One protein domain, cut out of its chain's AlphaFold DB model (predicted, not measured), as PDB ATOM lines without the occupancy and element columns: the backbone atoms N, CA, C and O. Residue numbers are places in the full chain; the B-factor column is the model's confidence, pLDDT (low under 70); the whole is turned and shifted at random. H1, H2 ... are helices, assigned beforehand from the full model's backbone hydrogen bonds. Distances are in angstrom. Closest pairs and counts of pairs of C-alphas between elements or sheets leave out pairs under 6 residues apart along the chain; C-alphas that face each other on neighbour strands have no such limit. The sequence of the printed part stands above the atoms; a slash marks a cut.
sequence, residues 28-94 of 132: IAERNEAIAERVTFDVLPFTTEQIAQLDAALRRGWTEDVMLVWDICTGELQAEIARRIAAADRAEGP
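This is residues 28 to 94 of the 132 residues of an uncharacterized protein of Burkholderia glumae (strain BGR1) (UniProt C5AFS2). One long helix, H3, makes the length of a rod; the short helix H1 packs on it partway toward its far end, and H2 folds back on its first turns as a helical hairpin. H1 and H2 do not meet, and a long link runs between them. The printed part has 67 residues with three named helices, H1, H2 and H3 along the chain, and is all helix. It is loose, with a radius of gyration of the C-alphas of 14.9 A, and spans 50 by 21 by 15 A.

H1, residues 28 to 36, touches H3, residues 65 to 92, with residues 81 to 85 of H3 alone. Their closest C-alphas, of Ala 36 and Ile 81, are 5.5 A apart, at a steep tilt of 48 degrees, opposite ways. H1 is apart from H2, residues 48 to 60. H2 and H3 form a hairpin and touch, with residues 65 to 72 of H3 alone; their closest C-alphas, of Ala 57 and Asp 65, are 5.5 A apart, at a shallow tilt of 31 degrees, opposite ways. In H1, H2 and H3 every O i to N i+4 pair is within hydrogen-bond range.

H1 begins at C-alpha 28 (288.812, 463.781, 414.209). H2 measures 18.5 A and H3 40.8 A, ending at C-alpha 92 (286.711, 472.301, 420.135).

The C-alphas of Arg 60 and Pro 94, the two farthest apart, are 51.1 A apart. The printed part has no cut. The link H1 to H2 is long, and H2 to H3 is tight. Residues 59 to 64 stand free. Residues 93 to 94 are under pLDDT 70.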
ATOM      1  N   ILE A  28     287.777 463.596 413.180       94.38
ATOM      2  CA  ILE A  28     288.812 463.781 414.209       94.38
ATOM      3  C   ILE A  28     290.159 463.239 413.716       94.38
ATOM      4  O   ILE A  28     291.192 463.881 413.933       94.38
ATOM      5  N   ALA A  29     290.164 462.078 413.056       96.25
ATOM      6  CA  ALA A  29     291.372 461.478 412.500       96.25
ATOM      7  C   ALA A  29     291.997 462.362 411.409       96.25
ATOM      8  O   ALA A  29     293.183 462.674 411.507       96.25
ATOM      9  N   GLU A  30     291.203 462.849 410.453       97.56
ATOM     10  CA  GLU A  30     291.640 463.749 409.377       97.56
ATOM     11  C   GLU A  30     292.229 465.051 409.940       97.56
ATOM     12  O   GLU A  30     293.307 465.495 409.542       97.56
ATOM     13  N   ARG A  31     291.572 465.650 410.941       96.62
ATOM     14  CA  ARG A  31     292.098 466.829 411.643       96.62
ATOM     15  C   ARG A  31     293.447 466.527 412.305       96.62
ATOM     16  O   ARG A  31     294.366 467.340 412.207       96.62
ATOM     17  N   ASN A  32     293.569 465.395 412.998       97.50
ATOM     18  CA  ASN A  32     294.801 465.006 413.688       97.50
ATOM     19  C   ASN A  32     295.950 464.733 412.708       97.50
ATOM     20  O   ASN A  32     297.078 465.149 412.975       97.50
ATOM     21  N   GLU A  33     295.664 464.102 411.572       97.75
ATOM     22  CA  GLU A  33     296.615 463.917 410.472       97.75
ATOM     23  C   GLU A  33     297.069 465.272 409.918       97.75
ATOM     24  O   GLU A  33     298.264 465.563 409.893       97.75
ATOM     25  N   ALA A  34     296.131 466.175 409.624       97.44
ATOM     26  CA  ALA A  34     296.445 467.519 409.147       97.44
ATOM     27  C   ALA A  34     297.217 468.373 410.178       97.44
ATOM     28  O   ALA A  34     297.908 469.329 409.811       97.44
ATOM     29  N   ILE A  35     297.082 468.094 411.479       96.62
ATOM     30  CA  ILE A  35     297.928 468.690 412.524       96.62
ATOM     31  C   ILE A  35     299.336 468.099 412.439       96.62
ATOM     32  O   ILE A  35     300.299 468.867 412.440       96.62
ATOM     33  N   ALA A  36     299.454 466.772 412.350       96.62
ATOM     34  CA  ALA A  36     300.729 466.068 412.291       96.62
ATOM     35  C   ALA A  36     301.574 466.482 411.078       96.62
ATOM     36  O   ALA A  36     302.751 466.794 411.240       96.62
ATOM     37  N   GLU A  37     300.965 466.593 409.895       95.94
ATOM     38  CA  GLU A  37     301.632 467.037 408.660       95.94
ATOM     39  C   GLU A  37     302.223 468.451 408.754       95.94
ATOM     40  O   GLU A  37     303.185 468.783 408.062       95.94
ATOM     41  N   ARG A  38     301.657 469.302 409.618       94.06
ATOM     42  CA  ARG A  38     302.126 470.677 409.838       94.06
ATOM     43  C   ARG A  38     303.197 470.783 410.925       94.06
ATOM     44  O   ARG A  38     303.684 471.888 411.171       94.06
ATOM     45  N   VAL A  39     303.534 469.693 411.620       95.19
ATOM     46  CA  VAL A  39     304.633 469.690 412.594       95.19
ATOM     47  C   VAL A  39     305.931 469.354 411.877       95.19
ATOM     48  O   VAL A  39     306.174 468.225 411.466       95.19
ATOM     49  N   THR A  40     306.781 470.363 411.750       90.56
ATOM     50  CA  THR A  40     308.100 470.266 411.134       90.56
ATOM     51  C   THR A  40     309.203 470.312 412.192       90.56
ATOM     52  O   THR A  40     308.979 470.649 413.352       90.56
ATOM     53  N   PHE A  41     310.423 469.943 411.809       84.19
ATOM     54  CA  PHE A  41     311.547 469.840 412.744       84.19
ATOM     55  C   PHE A  41     311.987 471.182 413.354       84.19
ATOM     56  O   PHE A  41     312.504 471.213 414.466       84.19
ATOM     57  N   ASP A  42     311.785 472.291 412.639       87.06
ATOM     58  CA  ASP A  42     312.186 473.647 413.040       87.06
ATOM     59  C   ASP A  42     311.353 474.224 414.193       87.06
ATOM     60  O   ASP A  42     311.789 475.161 414.858       87.06
ATOM     61  N   VAL A  43     310.179 473.648 414.458       88.81
ATOM     62  CA  VAL A  43     309.292 474.055 415.556       88.81
ATOM     63  C   VAL A  43     309.394 473.137 416.776       88.81
ATOM     64  O   VAL A  43     308.673 473.346 417.751       88.81
ATOM     65  N   LEU A  44     310.266 472.121 416.740       92.31
ATOM     66  CA  LEU A  44     310.415 471.176 417.843       92.31
ATOM     67  C   LEU A  44     311.160 471.819 419.021       92.31
ATOM     68  O   LEU A  44     312.268 472.335 418.846       92.31
ATOM     69  N   PRO A  45     310.596 471.776 420.239       92.50
ATOM     70  CA  PRO A  45     311.181 472.435 421.398       92.50
ATOM     71  C   PRO A  45     312.219 471.538 422.085       92.50
ATOM     72  O   PRO A  45     312.045 471.146 423.239       92.50
ATOM     73  N   PHE A  46     313.314 471.229 421.385       93.88
ATOM     74  CA  PHE A  46     314.419 470.473 421.972       93.88
ATOM     75  C   PHE A  46     314.984 471.185 423.204       93.88
ATOM     76  O   PHE A  46     315.266 472.386 423.197       93.88
ATOM     77  N   THR A  47     315.196 470.419 424.267       94.69
ATOM     78  CA  THR A  47     315.878 470.895 425.470       94.69
ATOM     79  C   THR A  47     317.369 471.114 425.209       94.69
ATOM     80  O   THR A  47     317.966 470.494 424.328       94.69
ATOM     81  N   THR A  48     318.011 471.949 426.031       96.19
ATOM     82  CA  THR A  48     319.467 472.170 425.968       96.19
ATOM     83  C   THR A  48     320.259 470.865 426.070       96.19
ATOM     84  O   THR A  48     321.264 470.699 425.384       96.19
ATOM     85  N   GLU A  49     319.790 469.929 426.897       96.31
ATOM     86  CA  GLU A  49     320.417 468.619 427.071       96.31
ATOM     87  C   GLU A  49     320.317 467.768 425.799       96.31
ATOM     88  O   GLU A  49     321.322 467.243 425.327       96.31
ATOM     89  N   GLN A  50     319.133 467.692 425.182       95.50
ATOM     90  CA  GLN A  50     318.954 466.983 423.911       95.50
ATOM     91  C   GLN A  50     319.830 467.578 422.808       95.50
ATOM     92  O   GLN A  50     320.475 466.837 422.074       95.50
ATOM     93  N   ILE A  51     319.916 468.909 422.718       94.56
ATOM     94  CA  ILE A  51     320.784 469.579 421.742       94.56
ATOM     95  C   ILE A  51     322.252 469.184 421.961       94.56
ATOM     96  O   ILE A  51     322.951 468.884 420.995       94.56
ATOM     97  N   ALA A  52     322.716 469.133 423.213       95.44
ATOM     98  CA  ALA A  52     324.080 468.716 423.530       95.44
ATOM     99  C   ALA A  52     324.344 467.246 423.157       95.44
ATOM    100  O   ALA A  52     325.403 466.925 422.614       95.44
ATOM    101  N   GLN A  53     323.377 466.356 423.400       94.25
ATOM    102  CA  GLN A  53     323.464 464.943 423.023       94.25
ATOM    103  C   GLN A  53     323.518 464.763 421.503       94.25
ATOM    104  O   GLN A  53     324.368 464.021 421.007       94.25
ATOM    105  N   LEU A  54     322.665 465.482 420.768       93.81
ATOM    106  CA  LEU A  54     322.638 465.482 419.305       93.81
ATOM    107  C   LEU A  54     323.953 466.016 418.719       93.81
ATOM    108  O   LEU A  54     324.540 465.373 417.854       93.81
ATOM    109  N   ASP A  55     324.465 467.146 419.213       94.75
ATOM    110  CA  ASP A  55     325.740 467.716 418.758       94.75
ATOM    111  C   ASP A  55     326.919 466.767 419.044       94.75
ATOM    112  O   ASP A  55     327.763 466.536 418.177       94.75
ATOM    113  N   ALA A  56     326.957 466.140 420.225       94.88
ATOM    114  CA  ALA A  56     327.988 465.163 420.563       94.88
ATOM    115  C   ALA A  56     327.942 463.923 419.651       94.88
ATOM    116  O   ALA A  56     328.990 463.474 419.183       94.88
ATOM    117  N   ALA A  57     326.746 463.397 419.380       93.69
ATOM    118  CA  ALA A  57     326.518 462.281 418.465       93.69
ATOM    119  C   ALA A  57     326.969 462.612 417.032       93.69
ATOM    120  O   ALA A  57     327.768 461.890 416.434       93.69
ATOM    121  N   LEU A  58     326.530 463.758 416.506       91.56
ATOM    122  CA  LEU A  58     326.878 464.208 415.157       91.56
ATOM    123  C   LEU A  58     328.383 464.446 414.993       91.56
ATOM    124  O   LEU A  58     328.943 464.123 413.946       91.56
ATOM    125  N   ARG A  59     329.063 464.963 416.025       93.75
ATOM    126  CA  ARG A  59     330.523 465.154 416.005       93.75
ATOM    127  C   ARG A  59     331.307 463.848 416.054       93.75
ATOM    128  O   ARG A  59     332.382 463.783 415.464       93.75
ATOM    129  N   ARG A  60     330.813 462.830 416.768       94.38
ATOM    130  CA  ARG A  60     331.438 461.498 416.786       94.38
ATOM    131  C   ARG A  60     331.287 460.792 415.443       94.38
ATOM    132  O   ARG A  60     332.230 460.138 415.002       94.38
ATOM    133  N   GLY A  61     330.122 460.935 414.806       89.31
ATOM    134  CA  GLY A  61     329.835 460.340 413.500       89.31
ATOM    135  C   GLY A  61     329.758 458.812 413.530       89.31
ATOM    136  O   GLY A  61     330.106 458.163 412.547       89.31
ATOM    137  N   TRP A  62     329.366 458.230 414.666       92.88
ATOM    138  CA  TRP A  62     329.228 456.782 414.818       92.88
ATOM    139  C   TRP A  62     327.876 456.303 414.293       92.88
ATOM    140  O   TRP A  62     326.866 456.997 414.407       92.88
ATOM    141  N   THR A  63     327.832 455.091 413.744       83.50
ATOM    142  CA  THR A  63     326.579 454.504 413.242       83.50
ATOM    143  C   THR A  63     325.623 454.191 414.393       83.50
ATOM    144  O   THR A  63     324.411 454.317 414.255       83.50
ATOM    145  N   GLU A  64     326.164 453.824 415.550       86.44
ATOM    146  CA  GLU A  64     325.419 453.534 416.773       86.44
ATOM    147  C   GLU A  64     324.653 454.764 417.287       86.44
ATOM    148  O   GLU A  64     323.572 454.624 417.859       86.44
ATOM    149  N   ASP A  65     325.164 455.971 417.022       91.88
ATOM    150  CA  ASP A  65     324.523 457.234 417.398       91.88
ATOM    151  C   ASP A  65     323.279 457.547 416.534       91.88
ATOM    152  O   ASP A  65     322.458 458.378 416.921       91.88
ATOM    153  N   VAL A  66     323.080 456.865 415.395       91.88
ATOM    154  CA  VAL A  66     321.906 457.067 414.520       91.88
ATOM    155  C   VAL A  66     320.606 456.758 415.258       91.88
ATOM    156  O   VAL A  66     319.639 457.505 415.123       91.88
ATOM    157  N   MET A  67     320.589 455.697 416.068       92.44
ATOM    158  CA  MET A  67     319.406 455.334 416.855       92.44
ATOM    159  C   MET A  67     319.116 456.367 417.944       92.44
ATOM    160  O   MET A  67     317.971 456.761 418.112       92.44
ATOM    161  N   LEU A  68     320.152 456.876 418.619       91.44
ATOM    162  CA  LEU A  68     320.002 457.938 419.616       91.44
ATOM    163  C   LEU A  68     319.406 459.207 418.995       91.44
ATOM    164  O   LEU A  68     318.459 459.781 419.530       91.44
ATOM    165  N   VAL A  69     319.957 459.642 417.857       93.12
ATOM    166  CA  VAL A  69     319.464 460.819 417.131       93.12
ATOM    167  C   VAL A  69     318.017 460.603 416.696       93.12
ATOM    168  O   VAL A  69     317.181 461.481 416.914       93.12
ATOM    169  N   TRP A  70     317.710 459.436 416.125       93.81
ATOM    170  CA  TRP A  70     316.358 459.078 415.705       93.81
ATOM    171  C   TRP A  70     315.363 459.118 416.867       93.81
ATOM    172  O   TRP A  70     314.327 459.774 416.751       93.81
ATOM    173  N   ASP A  71     315.681 458.478 417.991       94.50
ATOM    174  CA  ASP A  71     314.791 458.372 419.150       94.50
ATOM    175  C   ASP A  71     314.509 459.743 419.782       94.50
ATOM    176  O   ASP A  71     313.354 460.066 420.061       94.50
ATOM    177  N   ILE A  72     315.535 460.592 419.942       94.44
ATOM    178  CA  ILE A  72     315.361 461.965 420.450       94.44
ATOM    179  C   ILE A  72     314.438 462.760 419.524       94.44
ATOM    180  O   ILE A  72     313.481 463.395 419.967       94.44
ATOM    181  N   CYS A  73     314.728 462.728 418.227       94.69
ATOM    182  CA  CYS A  73     314.009 463.522 417.246       94.69
ATOM    183  C   CYS A  73     312.549 463.098 417.090       94.69
ATOM    184  O   CYS A  73     311.645 463.933 417.086       94.69
ATOM    185  N   THR A  74     312.316 461.795 416.946       95.00
ATOM    186  CA  THR A  74     310.967 461.253 416.772       95.00
ATOM    187  C   THR A  74     310.148 461.360 418.050       95.00
ATOM    188  O   THR A  74     308.955 461.651 417.966       95.00
ATOM    189  N   GLY A  75     310.780 461.230 419.219       95.44
ATOM    190  CA  GLY A  75     310.144 461.479 420.509       95.44
ATOM    191  C   GLY A  75     309.627 462.912 420.638       95.44
ATOM    192  O   GLY A  75     308.456 463.114 420.964       95.44
ATOM    193  N   GLU A  76     310.450 463.915 420.313       96.62
ATOM    194  CA  GLU A  76     310.015 465.320 420.353       96.62
ATOM    195  C   GLU A  76     308.951 465.644 419.302       96.62
ATOM    196  O   GLU A  76     307.995 466.367 419.595       96.62
ATOM    197  N   LEU A  77     309.055 465.064 418.101       96.31
ATOM    198  CA  LEU A  77     308.025 465.191 417.070       96.31
ATOM    199  C   LEU A  77     306.672 464.659 417.559       96.31
ATOM    200  O   LEU A  77     305.663 465.358 417.476       96.31
ATOM    201  N   GLN A  78     306.646 463.447 418.115       96.25
ATOM    202  CA  GLN A  78     305.425 462.840 418.650       96.25
ATOM    203  C   GLN A  78     304.847 463.646 419.818       96.25
ATOM    204  O   GLN A  78     303.633 463.862 419.876       96.25
ATOM    205  N   ALA A  79     305.701 464.130 420.722       96.00
ATOM    206  CA  ALA A  79     305.278 464.960 421.844       96.00
ATOM    207  C   ALA A  79     304.649 466.278 421.368       96.00
ATOM    208  O   ALA A  79     303.624 466.705 421.902       96.00
ATOM    209  N   GLU A  80     305.222 466.914 420.346       97.12
ATOM    210  CA  GLU A  80     304.688 468.155 419.788       97.12
ATOM    211  C   GLU A  80     303.354 467.948 419.064       97.12
ATOM    212  O   GLU A  80     302.413 468.717 419.280       97.12
ATOM    213  N   ILE A  81     303.226 466.878 418.277       96.94
ATOM    214  CA  ILE A  81     301.950 466.497 417.654       96.94
ATOM    215  C   ILE A  81     300.880 466.295 418.734       96.94
ATOM    216  O   ILE A  81     299.801 466.885 418.653       96.94
ATOM    217  N   ALA A  82     301.194 465.539 419.790       96.88
ATOM    218  CA  ALA A  82     300.272 465.304 420.896       96.88
ATOM    219  C   ALA A  82     299.864 466.608 421.607       96.88
ATOM    220  O   ALA A  82     298.685 466.807 421.909       96.88
ATOM    221  N   ARG A  83     300.808 467.536 421.831       96.38
ATOM    222  CA  ARG A  83     300.512 468.860 422.408       96.38
ATOM    223  C   ARG A  83     299.532 469.654 421.547       96.38
ATOM    224  O   ARG A  83     298.604 470.257 422.097       96.38
ATOM    225  N   ARG A  84     299.713 469.654 420.224       96.62
ATOM    226  CA  ARG A  84     298.843 470.382 419.285       96.62
ATOM    227  C   ARG A  84     297.465 469.751 419.149       96.62
ATOM    228  O   ARG A  84     296.484 470.489 419.165       96.62
ATOM    229  N   ILE A  85     297.376 468.422 419.104       96.56
ATOM    230  CA  ILE A  85     296.092 467.705 419.140       96.56
ATOM    231  C   ILE A  85     295.341 468.056 420.426       96.56
ATOM    232  O   ILE A  85     294.210 468.525 420.365       96.56
ATOM    233  N   ALA A  86     296.001 467.971 421.584       94.75
ATOM    234  CA  ALA A  86     295.374 468.324 422.855       94.75
ATOM    235  C   ALA A  86     294.936 469.801 422.911       94.75
ATOM    236  O   ALA A  86     293.964 470.141 423.585       94.75
ATOM    237  N   ALA A  87     295.655 470.706 422.239       93.69
ATOM    238  CA  ALA A  87     295.245 472.101 422.109       93.69
ATOM    239  C   ALA A  87     294.007 472.264 421.213       93.69
ATOM    240  O   ALA A  87     293.106 473.015 421.585       93.69
ATOM    241  N   ALA A  88     293.936 471.540 420.092       92.88
ATOM    242  CA  ALA A  88     292.765 471.508 419.219       92.88
ATOM    243  C   ALA A  88     291.537 470.933 419.945       92.88
ATOM    244  O   ALA A  88     290.474 471.546 419.925       92.88
ATOM    245  N   ASP A  89     291.704 469.843 420.696       91.06
ATOM    246  CA  ASP A  89     290.634 469.246 421.506       91.06
ATOM    247  C   ASP A  89     290.086 470.223 422.550       91.06
ATOM    248  O   ASP A  89     288.876 470.329 422.744       91.06
ATOM    249  N   ARG A  90     290.964 470.989 423.213       87.12
ATOM    250  CA  ARG A  90     290.528 472.043 424.141       87.12
ATOM    251  C   ARG A  90     289.790 473.174 423.429       87.12
ATOM    252  O   ARG A  90     288.853 473.720 424.000       87.12
ATOM    253  N   ALA A  91     290.210 473.533 422.217       86.31
ATOM    254  CA  ALA A  91     289.566 474.578 421.430       86.31
ATOM    255  C   ALA A  91     288.176 474.157 420.919       86.31
ATOM    256  O   ALA A  91     287.282 474.997 420.847       86.31
ATOM    257  N   GLU A  92     287.980 472.873 420.613       81.00
ATOM    258  CA  GLU A  92     286.711 472.301 420.135       81.00
ATOM    259  C   GLU A  92     285.799 471.778 421.259       81.00
ATOM    260  O   GLU A  92     284.631 471.462 421.021       81.00
ATOM    261  N   GLY A  93     286.317 471.681 422.486       69.44
ATOM    262  CA  GLY A  93     285.609 471.115 423.624       69.44
ATOM    263  C   GLY A  93     284.310 471.851 423.999       69.44
ATOM    264  O   GLY A  93     284.127 473.033 423.711       69.44
ATOM    265  N   PRO A  94     283.403 471.190 424.740       58.25
ATOM    266  CA  PRO A  94     282.096 471.742 425.128       58.25
ATOM    267  C   PRO A  94     282.168 473.003 426.010       58.25
ATOM    268  O   PRO A  94     281.154 473.658 426.234       58.25
TER     269      PRO A  94